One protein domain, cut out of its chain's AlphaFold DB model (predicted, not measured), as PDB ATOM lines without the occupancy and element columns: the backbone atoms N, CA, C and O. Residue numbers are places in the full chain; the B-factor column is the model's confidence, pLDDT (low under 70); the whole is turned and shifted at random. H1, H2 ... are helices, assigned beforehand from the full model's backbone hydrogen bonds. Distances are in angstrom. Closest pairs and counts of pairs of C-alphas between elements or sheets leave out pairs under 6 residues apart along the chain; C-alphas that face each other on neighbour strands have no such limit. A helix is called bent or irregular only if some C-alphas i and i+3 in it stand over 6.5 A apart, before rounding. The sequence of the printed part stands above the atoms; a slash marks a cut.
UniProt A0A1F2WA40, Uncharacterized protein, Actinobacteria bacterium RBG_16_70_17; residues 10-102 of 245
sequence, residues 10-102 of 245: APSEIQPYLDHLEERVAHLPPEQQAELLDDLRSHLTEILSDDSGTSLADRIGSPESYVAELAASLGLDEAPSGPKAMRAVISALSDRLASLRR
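AT A GLANCE: This is residues 10 to 102 of the 245 residues of an uncharacterized protein of Actinobacteria bacterium RBG_16_70_17 (UniProt A0A1F2WA40). A helical hairpin of H1 and H2 has a third helix, H4, packed on H1, with H2 and H4 kept apart from each other; the short H3 sits near one end of these helices. H5 is an arm beyond the other end, about perpendicular to H4, and its residues 97 to 100, with 101 and 102 after them, stick out free. The printed part has 93 residues, with five named helices in the order H1, H2, H3, H4, H5 and no named strand; the class is all helix. It is only just compact, close to loose, with a radius of gyration of the C-alphas of 14.6 A, and only just elongated, with spans of 46 by 30 by 22 A.

HOW THE PARTS SIT: H1, residues 10 to 25, and H2, residues 30 to 49, form a helical hairpin over a tight link of 4 residues. They touch, closest at the C-alphas of Val 25 and Gln 33, 6.2 A apart, and run opposite ways at a shallow tilt of 31 degrees. H3, residues 56 to 60, is close to H1 but not clearly touching, with the C-alphas of Glu 13 and Leu 56 closest at 6.7 A. H4, residues 63 to 74, touches H1, closest at the C-alphas of Tyr 17 and Pro 63, 4.8 A apart; the two run the same way at a steep tilt of 48 degrees. H2 and H4 are apart. H5, residues 83 to 100, is close to H4 but not clearly touching, with the C-alphas of Leu 74 and Leu 93 closest at 7.2 A, and their lines are about perpendicular at 90 degrees. In H2, H3, H4 and H5 every O i to N i+4 pair is within hydrogen-bond range; in H1 10 of 12 are.

IN THESE COORDINATES: H1 begins at C-alpha 10, (17.130, 41.198, -13.410), and measures 22.8 A from first to last C-alpha. It has a kink of 31 degrees near residue 17 and is only just irregular, with C-alphas 13 and 16 6.7 A apart. H2 is the longest helix by residues and measures 28.5 A, ending at C-alpha 49, (11.345, 39.901, -6.841). H3 has five residues, and H4 measures 16.1 A. H5 measures 24.6 A and ends at C-alpha 100, (21.773, 22.284, 9.497).

THE WHOLE: The two C-alphas farthest apart are those of Gly 53 and Lys 84, at 46.1 A. The printed part has no cut. No link is long: those from H2 to H3 and from H4 to H5 are short, and that from H3 to H4 is tight. The mean pLDDT of the printed part is 76.9; residue 10, residues 51 to 53 and residues 77 to 102 are under 70.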
ATOM      1  N   ALA A  10      16.845  42.338 -14.281       66.69
ATOM      2  CA  ALA A  10      17.130  41.198 -13.410       66.69
ATOM      3  C   ALA A  10      18.306  40.315 -13.884       66.69
ATOM      4  O   ALA A  10      19.189  40.039 -13.073       66.69
ATOM      5  N   PRO A  11      18.424  39.936 -15.175       72.81
ATOM      6  CA  PRO A  11      19.577  39.160 -15.633       72.81
ATOM      7  C   PRO A  11      20.900  39.931 -15.511       72.81
ATOM      8  O   PRO A  11      21.932  39.334 -15.221       72.81
ATOM      9  N   SER A  12      20.874  41.256 -15.704       81.88
ATOM     10  CA  SER A  12      22.083  42.087 -15.679       81.88
ATOM     11  C   SER A  12      22.651  42.330 -14.278       81.88
ATOM     12  O   SER A  12      23.863  42.469 -14.148       81.88
ATOM     13  N   GLU A  13      21.812  42.346 -13.236       84.81
ATOM     14  CA  GLU A  13      22.275  42.496 -11.846       84.81
ATOM     15  C   GLU A  13      22.751  41.173 -11.230       84.81
ATOM     16  O   GLU A  13      23.629  41.180 -10.372       84.81
ATOM     17  N   ILE A  14      22.204  40.039 -11.681       89.81
ATOM     18  CA  ILE A  14      22.557  38.700 -11.184       89.81
ATOM     19  C   ILE A  14      23.893  38.215 -11.759       89.81
ATOM     20  O   ILE A  14      24.685  37.601 -11.042       89.81
ATOM     21  N   GLN A  15      24.153  38.474 -13.045       92.19
ATOM     22  CA  GLN A  15      25.283  37.883 -13.770       92.19
ATOM     23  C   GLN A  15      26.654  38.086 -13.093       92.19
ATOM     24  O   GLN A  15      27.372  37.096 -12.961       92.19
ATOM     25  N   PRO A  16      27.005  39.279 -12.568       92.25
ATOM     26  CA  PRO A  16      28.289  39.477 -11.895       92.25
ATOM     27  C   PRO A  16      28.505  38.538 -10.698       92.25
ATOM     28  O   PRO A  16      29.611  38.057 -10.478       92.25
ATOM     29  N   TYR A  17      27.450  38.229  -9.938       92.00
ATOM     30  CA  TYR A  17      27.537  37.307  -8.800       92.00
ATOM     31  C   TYR A  17      27.768  35.864  -9.259       92.00
ATOM     32  O   TYR A  17      28.529  35.133  -8.625       92.00
ATOM     33  N   LEU A  18      27.131  35.460 -10.362       93.50
ATOM     34  CA  LEU A  18      27.316  34.129 -10.942       93.50
ATOM     35  C   LEU A  18      28.729  33.957 -11.503       93.50
ATOM     36  O   LEU A  18      29.357  32.944 -11.214       93.50
ATOM     37  N   ASP A  19      29.246  34.954 -12.223       93.25
ATOM     38  CA  ASP A  19      30.586  34.912 -12.823       93.25
ATOM     39  C   ASP A  19      31.674  34.759 -11.745       93.25
ATOM     40  O   ASP A  19      32.565  33.911 -11.850       93.25
ATOM     41  N   HIS A  20      31.569  35.527 -10.655       90.06
ATOM     42  CA  HIS A  20      32.501  35.424  -9.531       90.06
ATOM     43  C   HIS A  20      32.410  34.076  -8.811       90.06
ATOM     44  O   HIS A  20      33.437  33.532  -8.389       90.06
ATOM     45  N   LEU A  21      31.203  33.520  -8.658       90.56
ATOM     46  CA  LEU A  21      31.050  32.197  -8.059       90.56
ATOM     47  C   LEU A  21      31.622  31.115  -8.976       90.56
ATOM     48  O   LEU A  21      32.324  30.233  -8.482       90.56
ATOM     49  N   GLU A  22      31.380  31.197 -10.286       89.88
ATOM     50  CA  GLU A  22      31.863  30.241 -11.286       89.88
ATOM     51  C   GLU A  22      33.390  30.113 -11.257       89.88
ATOM     52  O   GLU A  22      33.908  28.994 -11.190       89.88
ATOM     53  N   GLU A  23      34.112  31.237 -11.208       89.06
ATOM     54  CA  GLU A  23      35.573  31.252 -11.073       89.06
ATOM     55  C   GLU A  23      36.026  30.549  -9.783       89.06
ATOM     56  O   GLU A  23      36.973  29.756  -9.780       89.06
ATOM     57  N   ARG A  24      35.310  30.783  -8.678       85.19
ATOM     58  CA  ARG A  24      35.635  30.208  -7.368       85.19
ATOM     59  C   ARG A  24      35.410  28.698  -7.327       85.19
ATOM     60  O   ARG A  24      36.184  27.985  -6.683       85.19
ATOM     61  N   VAL A  25      34.387  28.200  -8.019       86.50
ATOM     62  CA  VAL A  25      34.008  26.778  -8.026       86.50
ATOM     63  C   VAL A  25      34.542  25.982  -9.210       86.50
ATOM     64  O   VAL A  25      34.271  24.787  -9.293       86.50
ATOM     65  N   ALA A  26      35.367  26.572 -10.077       86.94
ATOM     66  CA  ALA A  26      35.936  25.905 -11.255       86.94
ATOM     67  C   ALA A  26      36.739  24.617 -10.948       86.94
ATOM     68  O   ALA A  26      37.036  23.827 -11.842       86.94
ATOM     69  N   HIS A  27      37.110  24.394  -9.684       82.75
ATOM     70  CA  HIS A  27      37.796  23.191  -9.210       82.75
ATOM     71  C   HIS A  27      36.846  22.047  -8.790       82.75
ATOM     72  O   HIS A  27      37.317  20.943  -8.496       82.75
ATOM     73  N   LEU A  28      35.534  22.299  -8.714       80.56
ATOM     74  CA  LEU A  28      34.509  21.314  -8.367       80.56
ATOM     75  C   LEU A  28      34.092  20.474  -9.588       80.56
ATOM     76  O   LEU A  28      34.314  20.871 -10.733       80.56
ATOM     77  N   PRO A  29      33.472  19.296  -9.376       81.88
ATOM     78  CA  PRO A  29      32.850  18.541 -10.458       81.88
ATOM     79  C   PRO A  29      31.766  19.369 -11.174       81.88
ATOM     80  O   PRO A  29      31.020  20.085 -10.504       81.88
ATOM     81  N   PRO A  30      31.606  19.216 -12.502       78.94
ATOM     82  CA  PRO A  30      30.711  20.059 -13.302       78.94
ATOM     83  C   PRO A  30      29.241  19.969 -12.868       78.94
ATOM     84  O   PRO A  30      28.512  20.949 -12.956       78.94
ATOM     85  N   GLU A  31      28.813  18.812 -12.354       73.38
ATOM     86  CA  GLU A  31      27.461  18.612 -11.812       73.38
ATOM     87  C   GLU A  31      27.204  19.491 -10.575       73.38
ATOM     88  O   GLU A  31      26.176  20.152 -10.495       73.38
ATOM     89  N   GLN A  32      28.175  19.575  -9.658       77.62
ATOM     90  CA  GLN A  32      28.062  20.381  -8.434       77.62
ATOM     91  C   GLN A  32      28.191  21.880  -8.718       77.62
ATOM     92  O   GLN A  32      27.546  22.692  -8.061       77.62
ATOM     93  N   GLN A  33      29.015  22.255  -9.701       84.56
ATOM     94  CA  GLN A  33      29.111  23.638 -10.167       84.56
ATOM     95  C   GLN A  33      27.772  24.117 -10.741       84.56
ATOM     96  O   GLN A  33      27.321  25.204 -10.393       84.56
ATOM     97  N   ALA A  34      27.131  23.307 -11.591       83.38
ATOM     98  CA  ALA A  34      25.850  23.656 -12.196       83.38
ATOM     99  C   ALA A  34      24.735  23.800 -11.149       83.38
ATOM    100  O   ALA A  34      23.997  24.778 -11.199       83.38
ATOM    101  N   GLU A  35      24.655  22.872 -10.190       81.25
ATOM    102  CA  GLU A  35      23.689  22.925  -9.083       81.25
ATOM    103  C   GLU A  35      23.859  24.204  -8.252       81.25
ATOM    104  O   GLU A  35      22.904  24.948  -8.055       81.25
ATOM    105  N   LEU A  36      25.091  24.527  -7.845       87.75
ATOM    106  CA  LEU A  36      25.346  25.697  -7.005       87.75
ATOM    107  C   LEU A  36      25.065  27.027  -7.727       87.75
ATOM    108  O   LEU A  36      24.576  27.977  -7.114       87.75
ATOM    109  N   LEU A  37      25.382  27.108  -9.023       89.75
ATOM    110  CA  LEU A  37      25.086  28.290  -9.836       89.75
ATOM    111  C   LEU A  37      23.577  28.463 -10.062       89.75
ATOM    112  O   LEU A  37      23.099  29.599 -10.087       89.75
ATOM    113  N   ASP A  38      22.830  27.369 -10.214       87.50
ATOM    114  CA  ASP A  38      21.373  27.406 -10.367       87.50
ATOM    115  C   ASP A  38      20.675  27.815  -9.062       87.50
ATOM    116  O   ASP A  38      19.846  28.728  -9.067       87.50
ATOM    117  N   ASP A  39      21.099  27.246  -7.929       88.06
ATOM    118  CA  ASP A  39      20.618  27.620  -6.595       88.06
ATOM    119  C   ASP A  39      20.844  29.111  -6.316       88.06
ATOM    120  O   ASP A  39      19.925  29.822  -5.889       88.06
ATOM    121  N   LEU A  40      22.051  29.621  -6.603       91.12
ATOM    122  CA  LEU A  40      22.353  31.041  -6.426       91.12
ATOM    123  C   LEU A  40      21.484  31.909  -7.342       91.12
ATOM    124  O   LEU A  40      20.918  32.904  -6.890       91.12
ATOM    125  N   ARG A  41      21.337  31.537  -8.619       90.88
ATOM    126  CA  ARG A  41      20.483  32.269  -9.563       90.88
ATOM    127  C   ARG A  41      19.045  32.347  -9.059       90.88
ATOM    128  O   ARG A  41      18.448  33.426  -9.106       90.88
ATOM    129  N   SER A  42      18.496  31.234  -8.580       84.62
ATOM    130  CA  SER A  42      17.144  31.189  -8.025       84.62
ATOM    131  C   SER A  42      17.018  32.122  -6.819       84.62
ATOM    132  O   SER A  42      16.104  32.945  -6.775       84.62
ATOM    133  N   HIS A  43      17.971  32.070  -5.884       89.12
ATOM    134  CA  HIS A  43      17.956  32.909  -4.685       89.12
ATOM    135  C   HIS A  43      18.044  34.410  -5.001       89.12
ATOM    136  O   HIS A  43      17.286  35.210  -4.455       89.12
ATOM    137  N   LEU A  44      18.922  34.815  -5.921       89.19
ATOM    138  CA  LEU A  44      19.045  36.224  -6.306       89.19
ATOM    139  C   LEU A  44      17.805  36.726  -7.059       89.19
ATOM    140  O   LEU A  44      17.411  37.880  -6.895       89.19
ATOM    141  N   THR A  45      17.157  35.856  -7.837       88.69
ATOM    142  CA  THR A  45      15.890  36.178  -8.512       88.69
ATOM    143  C   THR A  45      14.767  36.410  -7.502       88.69
ATOM    144  O   THR A  45      13.994  37.357  -7.655       88.69
ATOM    145  N   GLU A  46      14.693  35.592  -6.451       85.44
ATOM    146  CA  GLU A  46      13.748  35.780  -5.345       85.44
ATOM    147  C   GLU A  46      13.988  37.117  -4.638       85.44
ATOM    148  O   GLU A  46      13.060  37.907  -4.488       85.44
ATOM    149  N   ILE A  47      15.246  37.420  -4.299       86.00
ATOM    150  CA  ILE A  47      15.625  38.690  -3.670       86.00
ATOM    151  C   ILE A  47      15.181  39.865  -4.541       86.00
ATOM    152  O   ILE A  47      14.515  40.767  -4.034       86.00
ATOM    153  N   LEU A  48      15.488  39.858  -5.840       84.56
ATOM    154  CA  LEU A  48      15.068  40.916  -6.766       84.56
ATOM    155  C   LEU A  48      13.543  41.035  -6.900       84.56
ATOM    156  O   LEU A  48      13.046  42.136  -7.124       84.56
ATOM    157  N   SER A  49      12.809  39.930  -6.745       82.12
ATOM    158  CA  SER A  49      11.345  39.901  -6.841       82.12
ATOM    159  C   SER A  49      10.638  40.391  -5.575       82.12
ATOM    160  O   SER A  49       9.474  40.768  -5.654       82.12
ATOM    161  N   ASP A  50      11.326  40.447  -4.429       79.31
ATOM    162  CA  ASP A  50      10.790  40.904  -3.130       79.31
ATOM    163  C   ASP A  50      10.596  42.446  -3.042       79.31
ATOM    164  O   ASP A  50      10.576  43.046  -1.971       79.31
ATOM    165  N   ASP A  51      10.475  43.091  -4.208       61.31
ATOM    166  CA  ASP A  51       9.912  44.421  -4.485       61.31
ATOM    167  C   ASP A  51      10.419  45.592  -3.615       61.31
ATOM    168  O   ASP A  51       9.671  46.475  -3.192       61.31
ATOM    169  N   SER A  52      11.732  45.640  -3.363       63.12
ATOM    170  CA  SER A  52      12.357  46.733  -2.603       63.12
ATOM    171  C   SER A  52      12.780  47.936  -3.456       63.12
ATOM    172  O   SER A  52      13.171  48.963  -2.901       63.12
ATOM    173  N   GLY A  53      12.754  47.822  -4.793       69.00
ATOM    174  CA  GLY A  53      13.217  48.862  -5.727       69.00
ATOM    175  C   GLY A  53      14.689  49.276  -5.556       69.00
ATOM    176  O   GLY A  53      15.123  50.263  -6.147       69.00
ATOM    177  N   THR A  54      15.444  48.550  -4.730       76.00
ATOM    178  CA  THR A  54      16.853  48.790  -4.408       76.00
ATOM    179  C   THR A  54      17.734  47.779  -5.125       76.00
ATOM    180  O   THR A  54      17.354  46.615  -5.266       76.00
ATOM    181  N   SER A  55      18.909  48.235  -5.564       82.81
ATOM    182  CA  SER A  55      19.859  47.393  -6.288       82.81
ATOM    183  C   SER A  55      20.323  46.219  -5.429       82.81
ATOM    184  O   SER A  55      20.364  46.305  -4.194       82.81
ATOM    185  N   LEU A  56      20.714  45.120  -6.073       84.81
ATOM    186  CA  LEU A  56      21.225  43.946  -5.367       84.81
ATOM    187  C   LEU A  56      22.459  44.305  -4.509       84.81
ATOM    188  O   LEU A  56      22.548  43.909  -3.347       84.81
ATOM    189  N   ALA A  57      23.341  45.163  -5.033       86.88
ATOM    190  CA  ALA A  57      24.548  45.616  -4.341       86.88
ATOM    191  C   ALA A  57      24.265  46.385  -3.037       86.88
ATOM    192  O   ALA A  57      24.994  46.227  -2.058       86.88
ATOM    193  N   ASP A  58      23.185  47.170  -2.986       85.31
ATOM    194  CA  ASP A  58      22.808  47.918  -1.780       85.31
ATOM    195  C   ASP A  58      22.233  47.015  -0.677       85.31
ATOM    196  O   ASP A  58      22.236  47.382   0.499       85.31
ATOM    197  N   ARG A  59      21.717  45.835  -1.042       83.94
ATOM    198  CA  ARG A  59      21.046  44.908  -0.117       83.94
ATOM    199  C   ARG A  59      21.979  43.842   0.430       83.94
ATOM    200  O   ARG A  59      21.923  43.551   1.622       83.94
ATOM    201  N   ILE A  60      22.782  43.241  -0.445       87.94
ATOM    202  CA  ILE A  60      23.624  42.083  -0.113       87.94
ATOM    203  C   ILE A  60      25.127  42.364  -0.236       87.94
ATOM    204  O   ILE A  60      25.929  41.502   0.112       87.94
ATOM    205  N   GLY A  61      25.518  43.572  -0.654       89.31
ATOM    206  CA  GLY A  61      26.917  43.971  -0.820       89.31
ATOM    207  C   GLY A  61      27.461  43.688  -2.219       89.31
ATOM    208  O   GLY A  61      26.726  43.290  -3.113       89.31
ATOM    209  N   SER A  62      28.759  43.930  -2.437       91.69
ATOM    210  CA  SER A  62      29.363  43.720  -3.758       91.69
ATOM    211  C   SER A  62      29.447  42.226  -4.116       91.69
ATOM    212  O   SER A  62      29.582  41.394  -3.209       91.69
ATOM    213  N   PRO A  63      29.429  41.871  -5.416       90.44
ATOM    214  CA  PRO A  63      29.559  40.489  -5.873       90.44
ATOM    215  C   PRO A  63      30.765  39.760  -5.279       90.44
ATOM    216  O   PRO A  63      30.649  38.619  -4.842       90.44
ATOM    217  N   GLU A  64      31.911  40.431  -5.191       87.25
ATOM    218  CA  GLU A  64      33.153  39.850  -4.690       87.25
ATOM    219  C   GLU A  64      33.069  39.544  -3.194       87.25
ATOM    220  O   GLU A  64      33.470  38.462  -2.765       87.25
ATOM    221  N   SER A  65      32.531  40.473  -2.396       89.56
ATOM    222  CA  SER A  65      32.379  40.285  -0.949       89.56
ATOM    223  C   SER A  65      31.370  39.183  -0.649       89.56
ATOM    224  O   SER A  65      31.640  38.299   0.161       89.56
ATOM    225  N   TYR A  66      30.231  39.203  -1.342       88.31
ATOM    226  CA  TYR A  66      29.172  38.221  -1.158       88.31
ATOM    227  C   TYR A  66      29.637  36.810  -1.536       88.31
ATOM    228  O   TYR A  66      29.470  35.868  -0.763       88.31
ATOM    229  N   VAL A  67      30.280  36.653  -2.698       90.62
ATOM    230  CA  VAL A  67      30.804  35.355  -3.143       90.62
ATOM    231  C   VAL A  67      31.935  34.872  -2.238       90.62
ATOM    232  O   VAL A  67      32.011  33.675  -1.967       90.62
ATOM    233  N   ALA A  68      32.787  35.763  -1.721       85.62
ATOM    234  CA  ALA A  68      33.817  35.392  -0.752       85.62
ATOM    235  C   ALA A  68      33.207  34.878   0.562       85.62
ATOM    236  O   ALA A  68      33.625  33.841   1.068       85.62
ATOM    237  N   GLU A  69      32.180  35.541   1.093       86.62
ATOM    238  CA  GLU A  69      31.469  35.084   2.292       86.62
ATOM    239  C   GLU A  69      30.717  33.767   2.059       86.62
ATOM    240  O   GLU A  69      30.711  32.885   2.929       86.62
ATOM    241  N   LEU A  70      30.124  33.596   0.874       85.06
ATOM    242  CA  LEU A  70      29.474  32.355   0.460       85.06
ATOM    243  C   LEU A  70      30.498  31.217   0.357       85.06
ATOM    244  O   LEU A  70      30.289  30.145   0.921       85.06
ATOM    245  N   ALA A  71      31.645  31.461  -0.278       81.19
ATOM    246  CA  ALA A  71      32.742  30.507  -0.392       81.19
ATOM    247  C   ALA A  71      33.325  30.132   0.980       81.19
ATOM    248  O   ALA A  71      33.483  28.944   1.268       81.19
ATOM    249  N   ALA A  72      33.547  31.104   1.870       81.88
ATOM    250  CA  ALA A  72      33.961  30.875   3.255       81.88
ATOM    251  C   ALA A  72      32.950  30.003   4.012       81.88
ATOM    252  O   ALA A  72      33.307  29.076   4.747       81.88
ATOM    253  N   SER A  73      31.658  30.262   3.802       81.19
ATOM    254  CA  SER A  73      30.563  29.509   4.414       81.19
ATOM    255  C   SER A  73      30.474  28.073   3.896       81.19
ATOM    256  O   SER A  73      30.150  27.161   4.666       81.19
ATOM    257  N   LEU A  74      30.814  27.860   2.628       75.12
ATOM    258  CA  LEU A  74      30.897  26.547   1.991       75.12
ATOM    259  C   LEU A  74      32.237  25.836   2.257       75.12
ATOM    260  O   LEU A  74      32.370  24.653   1.952       75.12
ATOM    261  N   GLY A  75      33.210  26.517   2.873       78.31
ATOM    262  CA  GLY A  75      34.548  25.979   3.125       78.31
ATOM    263  C   GLY A  75      35.399  25.846   1.858       78.31
ATOM    264  O   GLY A  75      36.281  24.995   1.806       78.31
ATOM    265  N   LEU A  76      35.121  26.663   0.840       71.06
ATOM    266  CA  LEU A  76      35.798  26.662  -0.460       71.06
ATOM    267  C   LEU A  76      37.057  27.550  -0.490       71.06
ATOM    268  O   LEU A  76      37.811  27.512  -1.460       71.06
ATOM    269  N   ASP A  77      37.305  28.337   0.561       66.62
ATOM    270  CA  ASP A  77      38.463  29.241   0.648       66.62
ATOM    271  C   ASP A  77      39.794  28.513   0.864       66.62
ATOM    272  O   ASP A  77      40.843  28.971   0.408       66.62
ATOM    273  N   GLU A  78      39.761  27.358   1.526       57.06
ATOM    274  CA  GLU A  78      40.921  26.488   1.674       57.06
ATOM    275  C   GLU A  78      40.927  25.501   0.519       57.06
ATOM    276  O   GLU A  78      40.512  24.367   0.701       57.06
ATOM    277  N   ALA A  79      41.367  25.914  -0.673       50.31
ATOM    278  CA  ALA A  79      41.565  24.998  -1.794       50.31
ATOM    279  C   ALA A  79      42.597  23.935  -1.397       50.31
ATOM    280  O   ALA A  79      43.800  24.228  -1.381       50.31
ATOM    281  N   PRO A  80      42.204  22.692  -1.079       48.16
ATOM    282  CA  PRO A  80      43.164  21.772  -0.546       48.16
ATOM    283  C   PRO A  80      43.419  20.750  -1.646       48.16
ATOM    284  O   PRO A  80      42.608  19.868  -1.933       48.16
ATOM    285  N   SER A  81      44.538  20.937  -2.342       51.72
ATOM    286  CA  SER A  81      44.923  20.160  -3.518       51.72
ATOM    287  C   SER A  81      45.102  18.677  -3.159       51.72
ATOM    288  O   SER A  81      46.191  18.224  -2.813       51.72
ATOM    289  N   GLY A  82      44.018  17.900  -3.207       53.41
ATOM    290  CA  GLY A  82      44.064  16.447  -3.098       53.41
ATOM    291  C   GLY A  82      42.777  15.772  -2.596       53.41
ATOM    292  O   GLY A  82      42.014  16.333  -1.807       53.41
ATOM    293  N   PRO A  83      42.566  14.492  -2.958       52.59
ATOM    294  CA  PRO A  83      41.355  13.727  -2.630       52.59
ATOM    295  C   PRO A  83      41.115  13.524  -1.122       52.59
ATOM    296  O   PRO A  83      39.993  13.247  -0.699       52.59
ATOM    297  N   LYS A  84      42.149  13.669  -0.283       50.03
ATOM    298  CA  LYS A  84      42.021  13.576   1.182       50.03
ATOM    299  C   LYS A  84      41.383  14.816   1.795       50.03
ATOM    300  O   LYS A  84      40.659  14.692   2.777       50.03
ATOM    301  N   ALA A  85      41.629  15.978   1.209       57.22
ATOM    302  CA  ALA A  85      41.085  17.214   1.720       57.22
ATOM    303  C   ALA A  85      39.717  17.539   1.116       57.22
ATOM    304  O   ALA A  85      38.855  18.014   1.839       57.22
ATOM    305  N   MET A  86      39.449  17.081  -0.111       55.25
ATOM    306  CA  MET A  86      38.085  16.929  -0.631       55.25
ATOM    307  C   MET A  86      37.214  16.100   0.330       55.25
ATOM    308  O   MET A  86      36.099  16.486   0.649       55.25
ATOM    309  N   ARG A  87      37.731  14.988   0.878       57.53
ATOM    310  CA  ARG A  87      37.023  14.218   1.919       57.53
ATOM    311  C   ARG A  87      36.841  14.986   3.222       57.53
ATOM    312  O   ARG A  87      35.821  14.788   3.865       57.53
ATOM    313  N   ALA A  88      37.804  15.820   3.611       61.19
ATOM    314  CA  ALA A  88      37.704  16.643   4.811       61.19
ATOM    315  C   ALA A  88      36.631  17.730   4.641       61.19
ATOM    316  O   ALA A  88      35.769  17.849   5.506       61.19
ATOM    317  N   VAL A  89      36.609  18.415   3.495       64.69
ATOM    318  CA  VAL A  89      35.588  19.403   3.119       64.69
ATOM    319  C   VAL A  89      34.223  18.740   2.976       64.69
ATOM    320  O   VAL A  89      33.284  19.186   3.615       64.69
ATOM    321  N   ILE A  90      34.108  17.610   2.269       65.19
ATOM    322  CA  ILE A  90      32.857  16.838   2.179       65.19
ATOM    323  C   ILE A  90      32.415  16.364   3.565       65.19
ATOM    324  O   ILE A  90      31.231  16.415   3.867       65.19
ATOM    325  N   SER A  91      33.330  15.927   4.435       67.81
ATOM    326  CA  SER A  91      32.969  15.510   5.792       67.81
ATOM    327  C   SER A  91      32.521  16.692   6.649       67.81
ATOM    328  O   SER A  91      31.509  16.579   7.330       67.81
ATOM    329  N   ALA A  92      33.181  17.845   6.537       67.50
ATOM    330  CA  ALA A  92      32.837  19.072   7.245       67.50
ATOM    331  C   ALA A  92      31.523  19.673   6.729       67.50
ATOM    332  O   ALA A  92      30.710  20.133   7.526       67.50
ATOM    333  N   LEU A  93      31.277  19.593   5.421       63.94
ATOM    334  CA  LEU A  93      30.030  19.962   4.762       63.94
ATOM    335  C   LEU A  93      28.922  18.973   5.115       63.94
ATOM    336  O   LEU A  93      27.812  19.400   5.375       63.94
ATOM    337  N   SER A  94      29.207  17.675   5.220       68.06
ATOM    338  CA  SER A  94      28.238  16.667   5.664       68.06
ATOM    339  C   SER A  94      27.902  16.813   7.144       68.06
ATOM    340  O   SER A  94      26.745  16.665   7.517       68.06
ATOM    341  N   ASP A  95      28.872  17.179   7.984       69.00
ATOM    342  CA  ASP A  95      28.657  17.470   9.396       69.00
ATOM    343  C   ASP A  95      27.931  18.803   9.560       69.00
ATOM    344  O   ASP A  95      27.056  18.903  10.420       69.00
ATOM    345  N   ARG A  96      28.198  19.798   8.700       59.22
ATOM    346  CA  ARG A  96      27.450  21.058   8.653       59.22
ATOM    347  C   ARG A  96      26.045  20.862   8.123       59.22
ATOM    348  O   ARG A  96      25.138  21.322   8.794       59.22
ATOM    349  N   LEU A  97      25.824  20.128   7.041       56.59
ATOM    350  CA  LEU A  97      24.506  19.756   6.524       56.59
ATOM    351  C   LEU A  97      23.771  18.845   7.501       56.59
ATOM    352  O   LEU A  97      22.567  18.961   7.641       56.59
ATOM    353  N   ALA A  98      24.455  17.991   8.261       60.19
ATOM    354  CA  ALA A  98      23.855  17.238   9.361       60.19
ATOM    355  C   ALA A  98      23.615  18.109  10.606       60.19
ATOM    356  O   ALA A  98      22.788  17.752  11.451       60.19
ATOM    357  N   SER A  99      24.339  19.222  10.754       56.25
ATOM    358  CA  SER A  99      24.127  20.240  11.787       56.25
ATOM    359  C   SER A  99      23.009  21.208  11.406       56.25
ATOM    360  O   SER A  99      22.262  21.597  12.291       56.25
ATOM    361  N   LEU A 100      22.841  21.505  10.114       52.12
ATOM    362  CA  LEU A 100      21.773  22.284   9.497       52.12
ATOM    363  C   LEU A 100      20.521  21.428   9.393       52.12
ATOM    364  O   LEU A 100      19.512  21.834   9.905       52.12
ATOM    365  N   ARG A 101      20.584  20.149   9.035       48.38
ATOM    366  CA  ARG A 101      19.490  19.180   9.255       48.38
ATOM    367  C   ARG A 101      19.123  19.006  10.737       48.38
ATOM    368  O   ARG A 101      18.047  18.514  11.061       48.38
ATOM    369  N   ARG A 102      20.021  19.390  11.656       49.62
ATOM    370  CA  ARG A 102      19.753  19.495  13.103       49.62
ATOM    371  C   ARG A 102      19.342  20.904  13.567       49.62
ATOM    372  O   ARG A 102      18.801  20.993  14.668       49.62
TER     373      ARG A 102